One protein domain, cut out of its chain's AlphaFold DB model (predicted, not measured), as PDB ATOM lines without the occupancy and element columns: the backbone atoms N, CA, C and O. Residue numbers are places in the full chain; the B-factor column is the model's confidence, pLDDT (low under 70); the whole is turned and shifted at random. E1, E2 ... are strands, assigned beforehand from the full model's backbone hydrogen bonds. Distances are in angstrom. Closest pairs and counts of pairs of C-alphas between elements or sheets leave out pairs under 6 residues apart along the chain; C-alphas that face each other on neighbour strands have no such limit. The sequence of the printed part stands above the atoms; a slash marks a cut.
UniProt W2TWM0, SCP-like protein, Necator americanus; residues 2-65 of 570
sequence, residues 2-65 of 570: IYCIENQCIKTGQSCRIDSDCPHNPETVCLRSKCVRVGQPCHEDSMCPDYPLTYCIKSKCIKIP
ATOM      1  N   ILE A   2      28.884   8.969  42.284       69.81
ATOM      2  CA  ILE A   2      27.736   9.667  42.895       69.81
ATOM      3  C   ILE A   2      26.457   9.113  42.263       69.81
ATOM      4  O   ILE A   2      26.375   9.052  41.041       69.81
ATOM      5  N   TYR A   3      25.492   8.692  43.081       69.12
ATOM      6  CA  TYR A   3      24.207   8.154  42.630       69.12
ATOM      7  C   TYR A   3      23.059   8.818  43.377       69.12
ATOM      8  O   TYR A   3      23.185   9.085  44.567       69.12
ATOM      9  N   CYS A   4      21.932   9.038  42.704       71.69
ATOM     10  CA  CYS A   4      20.736   9.567  43.348       71.69
ATOM     11  C   CYS A   4      19.870   8.425  43.893       71.69
ATOM     12  O   CYS A   4      19.480   7.530  43.138       71.69
ATOM     13  N   ILE A   5      19.558   8.470  45.186       66.69
ATOM     14  CA  ILE A   5      18.523   7.646  45.825       66.69
ATOM     15  C   ILE A   5      17.519   8.631  46.430       66.69
ATOM     16  O   ILE A   5      17.931   9.564  47.112       66.69
ATOM     17  N   GLU A   6      16.232   8.492  46.095       65.00
ATOM     18  CA  GLU A   6      15.146   9.362  46.593       65.00
ATOM     19  C   GLU A   6      15.448  10.875  46.499       65.00
ATOM     20  O   GLU A   6      15.240  11.641  47.436       65.00
ATOM     21  N   ASN A   7      15.958  11.319  45.343       69.75
ATOM     22  CA  ASN A   7      16.352  12.710  45.058       69.75
ATOM     23  C   ASN A   7      17.524  13.269  45.893       69.75
ATOM     24  O   ASN A   7      17.796  14.467  45.820       69.75
ATOM     25  N   GLN A   8      18.272  12.428  46.617       69.25
ATOM     26  CA  GLN A   8      19.511  12.815  47.298       69.25
ATOM     27  C   GLN A   8      20.740  12.197  46.616       69.25
ATOM     28  O   GLN A   8      20.783  10.999  46.333       69.25
ATOM     29  N   CYS A   9      21.750  13.023  46.327       74.75
ATOM     30  CA  CYS A   9      23.012  12.595  45.717       74.75
ATOM     31  C   CYS A   9      23.924  11.938  46.763       74.75
ATOM     32  O   CYS A   9      24.514  12.618  47.600       74.75
ATOM     33  N   ILE A  10      24.108  10.624  46.669       72.19
ATOM     34  CA  ILE A  10      24.925   9.833  47.589       72.19
ATOM     35  C   ILE A  10      26.273   9.515  46.951       72.19
ATOM     36  O   ILE A  10      26.362   8.956  45.854       72.19
ATOM     37  N   LYS A  11      27.353   9.832  47.667       71.56
ATOM     38  CA  LYS A  11      28.720   9.481  47.275       71.56
ATOM     39  C   LYS A  11      29.055   8.067  47.766       71.56
ATOM     40  O   LYS A  11      29.354   7.866  48.933       71.56
ATOM     41  N   THR A  12      29.056   7.095  46.859       71.06
ATOM     42  CA  THR A  12      29.484   5.707  47.137       71.06
ATOM     43  C   THR A  12      31.011   5.566  47.112       71.06
ATOM     44  O   THR A  12      31.703   6.324  46.417       71.06
ATOM     45  N   GLY A  13      31.534   4.579  47.847       78.56
ATOM     46  CA  GLY A  13      32.969   4.293  47.982       78.56
ATOM     47  C   GLY A  13      33.657   4.949  49.186       78.56
ATOM     48  O   GLY A  13      34.882   4.909  49.271       78.56
ATOM     49  N   GLN A  14      32.891   5.559  50.094       87.06
ATOM     50  CA  GLN A  14      33.382   6.052  51.386       87.06
ATOM     51  C   GLN A  14      33.825   4.886  52.273       87.06
ATOM     52  O   GLN A  14      33.242   3.807  52.188       87.06
ATOM     53  N   SER A  15      34.834   5.105  53.115       90.00
ATOM     54  CA  SER A  15      35.281   4.093  54.072       90.00
ATOM     55  C   SER A  15      34.224   3.850  55.148       90.00
ATOM     56  O   SER A  15      33.672   4.803  55.688       90.00
ATOM     57  N   CYS A  16      33.996   2.589  55.494       91.69
ATOM     58  CA  CYS A  16      33.059   2.166  56.534       91.69
ATOM     59  C   CYS A  16      33.622   0.970  57.308       91.69
ATOM     60  O   CYS A  16      34.528   0.282  56.829       91.69
ATOM     61  N   ARG A  17      33.089   0.712  58.501       90.50
ATOM     62  CA  ARG A  17      33.340  -0.505  59.289       90.50
ATOM     63  C   ARG A  17      32.074  -1.338  59.453       90.50
ATOM     64  O   ARG A  17      32.152  -2.561  59.414       90.50
ATOM     65  N   ILE A  18      30.930  -0.683  59.612       89.19
ATOM     66  CA  ILE A  18      29.609  -1.305  59.753       89.19
ATOM     67  C   ILE A  18      28.604  -0.635  58.817       89.19
ATOM     68  O   ILE A  18      28.837   0.466  58.324       89.19
ATOM     69  N   ASP A  19      27.475  -1.295  58.553       87.31
ATOM     70  CA  ASP A  19      26.492  -0.802  57.579       87.31
ATOM     71  C   ASP A  19      25.887   0.551  57.977       87.31
ATOM     72  O   ASP A  19      25.511   1.327  57.106       87.31
ATOM     73  N   SER A  20      25.809   0.863  59.273       87.69
ATOM     74  CA  SER A  20      25.319   2.159  59.760       87.69
ATOM     75  C   SER A  20      26.281   3.322  59.507       87.69
ATOM     76  O   SER A  20      25.871   4.471  59.630       87.69
ATOM     77  N   ASP A  21      27.541   3.051  59.146       91.25
ATOM     78  CA  ASP A  21      28.483   4.099  58.730       91.25
ATOM     79  C   ASP A  21      28.157   4.616  57.316       91.25
ATOM     80  O   ASP A  21      28.688   5.644  56.890       91.25
ATOM     81  N   CYS A  22      27.307   3.895  56.572       88.50
ATOM     82  CA  CYS A  22      26.956   4.222  55.201       88.50
ATOM     83  C   CYS A  22      25.693   5.102  55.111       88.50
ATOM     84  O   CYS A  22      24.676   4.792  55.737       88.50
ATOM     85  N   PRO A  23      25.722   6.204  54.332       84.44
ATOM     86  CA  PRO A  23      24.566   7.092  54.181       84.44
ATOM     87  C   PRO A  23      23.393   6.399  53.475       84.44
ATOM     88  O   PRO A  23      23.592   5.805  52.420       84.44
ATOM     89  N   HIS A  24      22.167   6.550  53.984       82.19
ATOM     90  CA  HIS A  24      20.973   5.846  53.478       82.19
ATOM     91  C   HIS A  24      21.093   4.316  53.556       82.19
ATOM     92  O   HIS A  24      20.910   3.603  52.574       82.19
ATOM     93  N   ASN A  25      21.446   3.806  54.733       79.31
ATOM     94  CA  ASN A  25      21.177   2.418  55.096       79.31
ATOM     95  C   ASN A  25      19.645   2.219  55.195       79.31
ATOM     96  O   ASN A  25      19.006   3.042  55.859       79.31
ATOM     97  N   PRO A  26      19.054   1.169  54.585       80.06
ATOM     98  CA  PRO A  26      19.688  -0.057  54.073       80.06
ATOM     99  C   PRO A  26      20.039  -0.079  52.574       80.06
ATOM    100  O   PRO A  26      20.578  -1.078  52.098       80.06
ATOM    101  N   GLU A  27      19.760   0.975  51.807       86.19
ATOM    102  CA  GLU A  27      20.061   1.043  50.367       86.19
ATOM    103  C   GLU A  27      21.565   1.162  50.072       86.19
ATOM    104  O   GLU A  27      22.019   0.885  48.954       86.19
ATOM    105  N   THR A  28      22.360   1.543  51.071       88.12
ATOM    106  CA  THR A  28      23.812   1.402  51.053       88.12
ATOM    107  C   THR A  28      24.313   0.625  52.266       88.12
ATOM    108  O   THR A  28      23.822   0.761  53.384       88.12
ATOM    109  N   VAL A  29      25.306  -0.223  52.023       89.75
ATOM    110  CA  VAL A  29      25.856  -1.158  53.006       89.75
ATOM    111  C   VAL A  29      27.373  -1.160  52.938       89.75
ATOM    112  O   VAL A  29      27.976  -0.847  51.909       89.75
ATOM    113  N   CYS A  30      28.001  -1.539  54.041       90.81
ATOM    114  CA  CYS A  30      29.434  -1.669  54.140       90.81
ATOM    115  C   CYS A  30      29.893  -3.035  53.625       90.81
ATOM    116  O   CYS A  30      29.560  -4.083  54.192       90.81
ATOM    117  N   LEU A  31      30.689  -3.018  52.556       87.94
ATOM    118  CA  LEU A  31      31.308  -4.192  51.948       87.94
ATOM    119  C   LEU A  31      32.793  -3.912  51.716       87.94
ATOM    120  O   LEU A  31      33.153  -2.892  51.135       87.94
ATOM    121  N   ARG A  32      33.672  -4.801  52.204       87.94
ATOM    122  CA  ARG A  32      35.145  -4.645  52.119       87.94
ATOM    123  C   ARG A  32      35.621  -3.242  52.535       87.94
ATOM    124  O   ARG A  32      36.452  -2.620  51.872       87.94
ATOM    125  N   SER A  33      35.049  -2.746  53.629       90.31
ATOM    126  CA  SER A  33      35.321  -1.424  54.198       90.31
ATOM    127  C   SER A  33      34.955  -0.236  53.301       90.31
ATOM    128  O   SER A  33      35.475   0.860  53.509       90.31
ATOM    129  N   LYS A  34      34.074  -0.422  52.308       91.81
ATOM    130  CA  LYS A  34      33.543   0.644  51.448       91.81
ATOM    131  C   LYS A  34      32.015   0.628  51.410       91.81
ATOM    132  O   LYS A  34      31.405  -0.436  51.387       91.81
ATOM    133  N   CYS A  35      31.398   1.806  51.365       90.38
ATOM    134  CA  CYS A  35      29.952   1.936  51.201       90.38
ATOM    135  C   CYS A  35      29.540   1.671  49.755       90.38
ATOM    136  O   CYS A  35      29.924   2.410  48.838       90.38
ATOM    137  N   VAL A  36      28.740   0.625  49.575       89.88
ATOM    138  CA  VAL A  36      28.293   0.091  48.289       89.88
ATOM    139  C   VAL A  36      26.774   0.155  48.230       89.88
ATOM    140  O   VAL A  36      26.090  -0.097  49.219       89.88
ATOM    141  N   ARG A  37      26.239   0.516  47.063       88.25
ATOM    142  CA  ARG A  37      24.795   0.560  46.824       88.25
ATOM    143  C   ARG A  37      24.244  -0.850  46.600       88.25
ATOM    144  O   ARG A  37      24.804  -1.611  45.812       88.25
ATOM    145  N   VAL A  38      23.129  -1.151  47.252       87.62
ATOM    146  CA  VAL A  38      22.337  -2.375  47.077       87.62
ATOM    147  C   VAL A  38      20.886  -2.018  46.723       87.62
ATOM    148  O   VAL A  38      20.497  -0.851  46.698       87.62
ATOM    149  N   GLY A  39      20.078  -3.017  46.373       86.19
ATOM    150  CA  GLY A  39      18.665  -2.867  46.012       86.19
ATOM    151  C   GLY A  39      18.388  -2.556  44.537       86.19
ATOM    152  O   GLY A  39      17.226  -2.584  44.129       86.19
ATOM    153  N   GLN A  40      19.415  -2.294  43.721       88.88
ATOM    154  CA  GLN A  40      19.272  -2.124  42.270       88.88
ATOM    155  C   GLN A  40      18.758  -3.403  41.590       88.88
ATOM    156  O   GLN A  40      19.038  -4.506  42.078       88.88
ATOM    157  N   PRO A  41      18.029  -3.265  40.465       91.44
ATOM    158  CA  PRO A  41      17.538  -4.406  39.716       91.44
ATOM    159  C   PRO A  41      18.687  -5.240  39.147       91.44
ATOM    160  O   PRO A  41      19.709  -4.706  38.717       91.44
ATOM    161  N   CYS A  42      18.490  -6.551  39.126       92.19
ATOM    162  CA  CYS A  42      19.436  -7.519  38.586       92.19
ATOM    163  C   CYS A  42      18.687  -8.713  37.984       92.19
ATOM    164  O   CYS A  42      17.539  -8.993  38.348       92.19
ATOM    165  N   HIS A  43      19.357  -9.427  37.082       92.00
ATOM    166  CA  HIS A  43      18.866 -10.684  36.508       92.00
ATOM    167  C   HIS A  43      19.766 -11.878  36.853       92.00
ATOM    168  O   HIS A  43      19.295 -13.011  36.866       92.00
ATOM    169  N   GLU A  44      21.029 -11.620  37.186       88.44
ATOM    170  CA  GLU A  44      22.030 -12.613  37.571       88.44
ATOM    171  C   GLU A  44      22.971 -12.031  38.639       88.44
ATOM    172  O   GLU A  44      23.075 -10.810  38.791       88.44
ATOM    173  N   ASP A  45      23.647 -12.897  39.398       85.44
ATOM    174  CA  ASP A  45      24.449 -12.496  40.563       85.44
ATOM    175  C   ASP A  45      25.666 -11.623  40.179       85.44
ATOM    176  O   ASP A  45      26.032 -10.710  40.916       85.44
ATOM    177  N   SER A  46      26.236 -11.825  38.986       86.44
ATOM    178  CA  SER A  46      27.329 -11.026  38.399       86.44
ATOM    179  C   SER A  46      26.971  -9.557  38.155       86.44
ATOM    180  O   SER A  46      27.868  -8.718  38.087       86.44
ATOM    181  N   MET A  47      25.681  -9.222  38.041       91.19
ATOM    182  CA  MET A  47      25.226  -7.830  37.921       91.19
ATOM    183  C   MET A  47      25.282  -7.079  39.257       91.19
ATOM    184  O   MET A  47      25.118  -5.855  39.281       91.19
ATOM    185  N   CYS A  48      25.489  -7.788  40.370       90.31
ATOM    186  CA  CYS A  48      25.547  -7.180  41.686       90.31
ATOM    187  C   CYS A  48      26.969  -6.713  42.049       90.31
ATOM    188  O   CYS A  48      27.952  -7.429  41.850       90.31
ATOM    189  N   PRO A  49      27.107  -5.486  42.583       87.50
ATOM    190  CA  PRO A  49      28.385  -4.908  42.954       87.50
ATOM    191  C   PRO A  49      28.971  -5.681  44.126       87.50
ATOM    192  O   PRO A  49      28.259  -6.030  45.065       87.50
ATOM    193  N   ASP A  50      30.275  -5.926  44.082       87.25
ATOM    194  CA  ASP A  50      30.990  -6.690  45.107       87.25
ATOM    195  C   ASP A  50      30.530  -8.156  45.257       87.25
ATOM    196  O   ASP A  50      30.784  -8.776  46.292       87.25
ATOM    197  N   TYR A  51      29.947  -8.757  44.208       82.06
ATOM    198  CA  TYR A  51      29.831 -10.217  44.084       82.06
ATOM    199  C   TYR A  51      31.188 -10.894  44.403       82.06
ATOM    200  O   TYR A  51      32.232 -10.423  43.927       82.06
ATOM    201  N   PRO A  52      31.236 -11.969  45.221       79.19
ATOM    202  CA  PRO A  52      30.127 -12.783  45.740       79.19
ATOM    203  C   PRO A  52      29.553 -12.351  47.105       79.19
ATOM    204  O   PRO A  52      28.856 -13.130  47.743       79.19
ATOM    205  N   LEU A  53      29.838 -11.140  47.595       83.62
ATOM    206  CA  LEU A  53      29.268 -10.638  48.862       83.62
ATOM    207  C   LEU A  53      27.844 -10.081  48.697       83.62
ATOM    208  O   LEU A  53      27.168  -9.759  49.680       83.62
ATOM    209  N   THR A  54      27.392  -9.964  47.451       88.94
ATOM    210  CA  THR A  54      26.030  -9.603  47.079       88.94
ATOM    211  C   THR A  54      25.492 -10.600  46.061       88.94
ATOM    212  O   THR A  54      26.226 -11.034  45.174       88.94
ATOM    213  N   TYR A  55      24.211 -10.946  46.180       88.88
ATOM    214  CA  TYR A  55      23.509 -11.794  45.211       88.88
ATOM    215  C   TYR A  55      22.274 -11.105  44.661       88.88
ATOM    216  O   TYR A  55      21.703 -10.206  45.286       88.88
ATOM    217  N   CYS A  56      21.849 -11.579  43.495       89.31
ATOM    218  CA  CYS A  56      20.595 -11.220  42.885       89.31
ATOM    219  C   CYS A  56      19.478 -12.123  43.410       89.31
ATOM    220  O   CYS A  56      19.318 -13.265  42.979       89.31
ATOM    221  N   ILE A  57      18.672 -11.605  44.335       84.38
ATOM    222  CA  ILE A  57      17.566 -12.345  44.950       84.38
ATOM    223  C   ILE A  57      16.280 -11.553  44.744       84.38
ATOM    224  O   ILE A  57      16.217 -10.358  45.031       84.38
ATOM    225  N   LYS A  58      15.238 -12.213  44.216       84.94
ATOM    226  CA  LYS A  58      13.968 -11.560  43.830       84.94
ATOM    227  C   LYS A  58      14.196 -10.319  42.943       84.94
ATOM    228  O   LYS A  58      13.575  -9.276  43.145       84.94
ATOM    229  N   SER A  59      15.126 -10.437  41.989       89.06
ATOM    230  CA  SER A  59      15.520  -9.386  41.036       89.06
ATOM    231  C   SER A  59      16.096  -8.109  41.658       89.06
ATOM    232  O   SER A  59      16.123  -7.074  40.993       89.06
ATOM    233  N   LYS A  60      16.570  -8.156  42.908       91.12
ATOM    234  CA  LYS A  60      17.291  -7.055  43.555       91.12
ATOM    235  C   LYS A  60      18.624  -7.539  44.107       91.12
ATOM    236  O   LYS A  60      18.713  -8.633  44.662       91.12
ATOM    237  N   CYS A  61      19.650  -6.704  43.991       90.88
ATOM    238  CA  CYS A  61      20.931  -6.982  44.624       90.88
ATOM    239  C   CYS A  61      20.828  -6.804  46.133       90.88
ATOM    240  O   CYS A  61      20.455  -5.729  46.600       90.88
ATOM    241  N   ILE A  62      21.187  -7.825  46.898       88.31
ATOM    242  CA  ILE A  62      21.162  -7.785  48.361       88.31
ATOM    243  C   ILE A  62      22.512  -8.205  48.933       88.31
ATOM    244  O   ILE A  62      23.214  -9.018  48.335       88.31
ATOM    245  N   LYS A  63      22.872  -7.651  50.094       88.38
ATOM    246  CA  LYS A  63      24.051  -8.072  50.853       88.38
ATOM    247  C   LYS A  63      23.778  -9.395  51.551       88.38
ATOM    248  O   LYS A  63      22.759  -9.542  52.223       88.38
ATOM    249  N   ILE A  64      24.717 -10.319  51.410       85.62
ATOM    250  CA  ILE A  64      24.665 -11.631  52.041       85.62
ATOM    251  C   ILE A  64      25.256 -11.545  53.453       85.62
ATOM    252  O   ILE A  64      26.341 -10.977  53.621       85.62
ATOM    253  N   PRO A  65      24.554 -12.053  54.482       83.06
ATOM    254  CA  PRO A  65      25.046 -11.996  55.843       83.06
ATOM    255  C   PRO A  65      26.052 -13.118  56.109       83.06
ATOM    256  O   PRO A  65      26.005 -14.202  55.518       83.06
TER     257      PRO A  65
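Overview. This is residues 2 to 65 of the 570 residues of the protein "SCP-like protein" of Necator americanus (UniProt W2TWM0). The model has little regular structure: three small two-stranded hairpins set round a corner, with E3 and E4 at the corner, E1 and E2 at one end and E5 and E6 at the other. Long loops join them. The printed part has 64 residues, with no named helix and six strands, E1 to E6 in chain order, in three antiparallel sheets. It is all strand, under half in named elements, and compact, with a radius of gyration of the C-alphas of 11.0 A and spans of 26 by 26 by 15 A.

Along the chain. The strands are E3, residues 28 to 31; E4, 34 to 37; E1, 2 to 5, from C-alpha 2 at (27.736, 9.667, 42.895); E2, 8 to 11; E5, 54 to 57; and E6, 60 to 63, 10.0 A long, ending at C-alpha 63 (24.051, -8.072, 50.853).

Arrangement. In hairpin E3 and E4, N 29 and O 36 are 2.9 A apart, within hydrogen-bond range. So are N 3 and O 10 in hairpin E1 and E2, 2.9 A, and N 55 and O 62 in hairpin E5 and E6, 3.1 A. E2 and E3 are apart.

Size, cuts and confidence. The printed part has no cut. Links E2 to E3 and E4 to E5 are long. Residues 2 to 3 and 5 to 8 are under 70 in pLDDT.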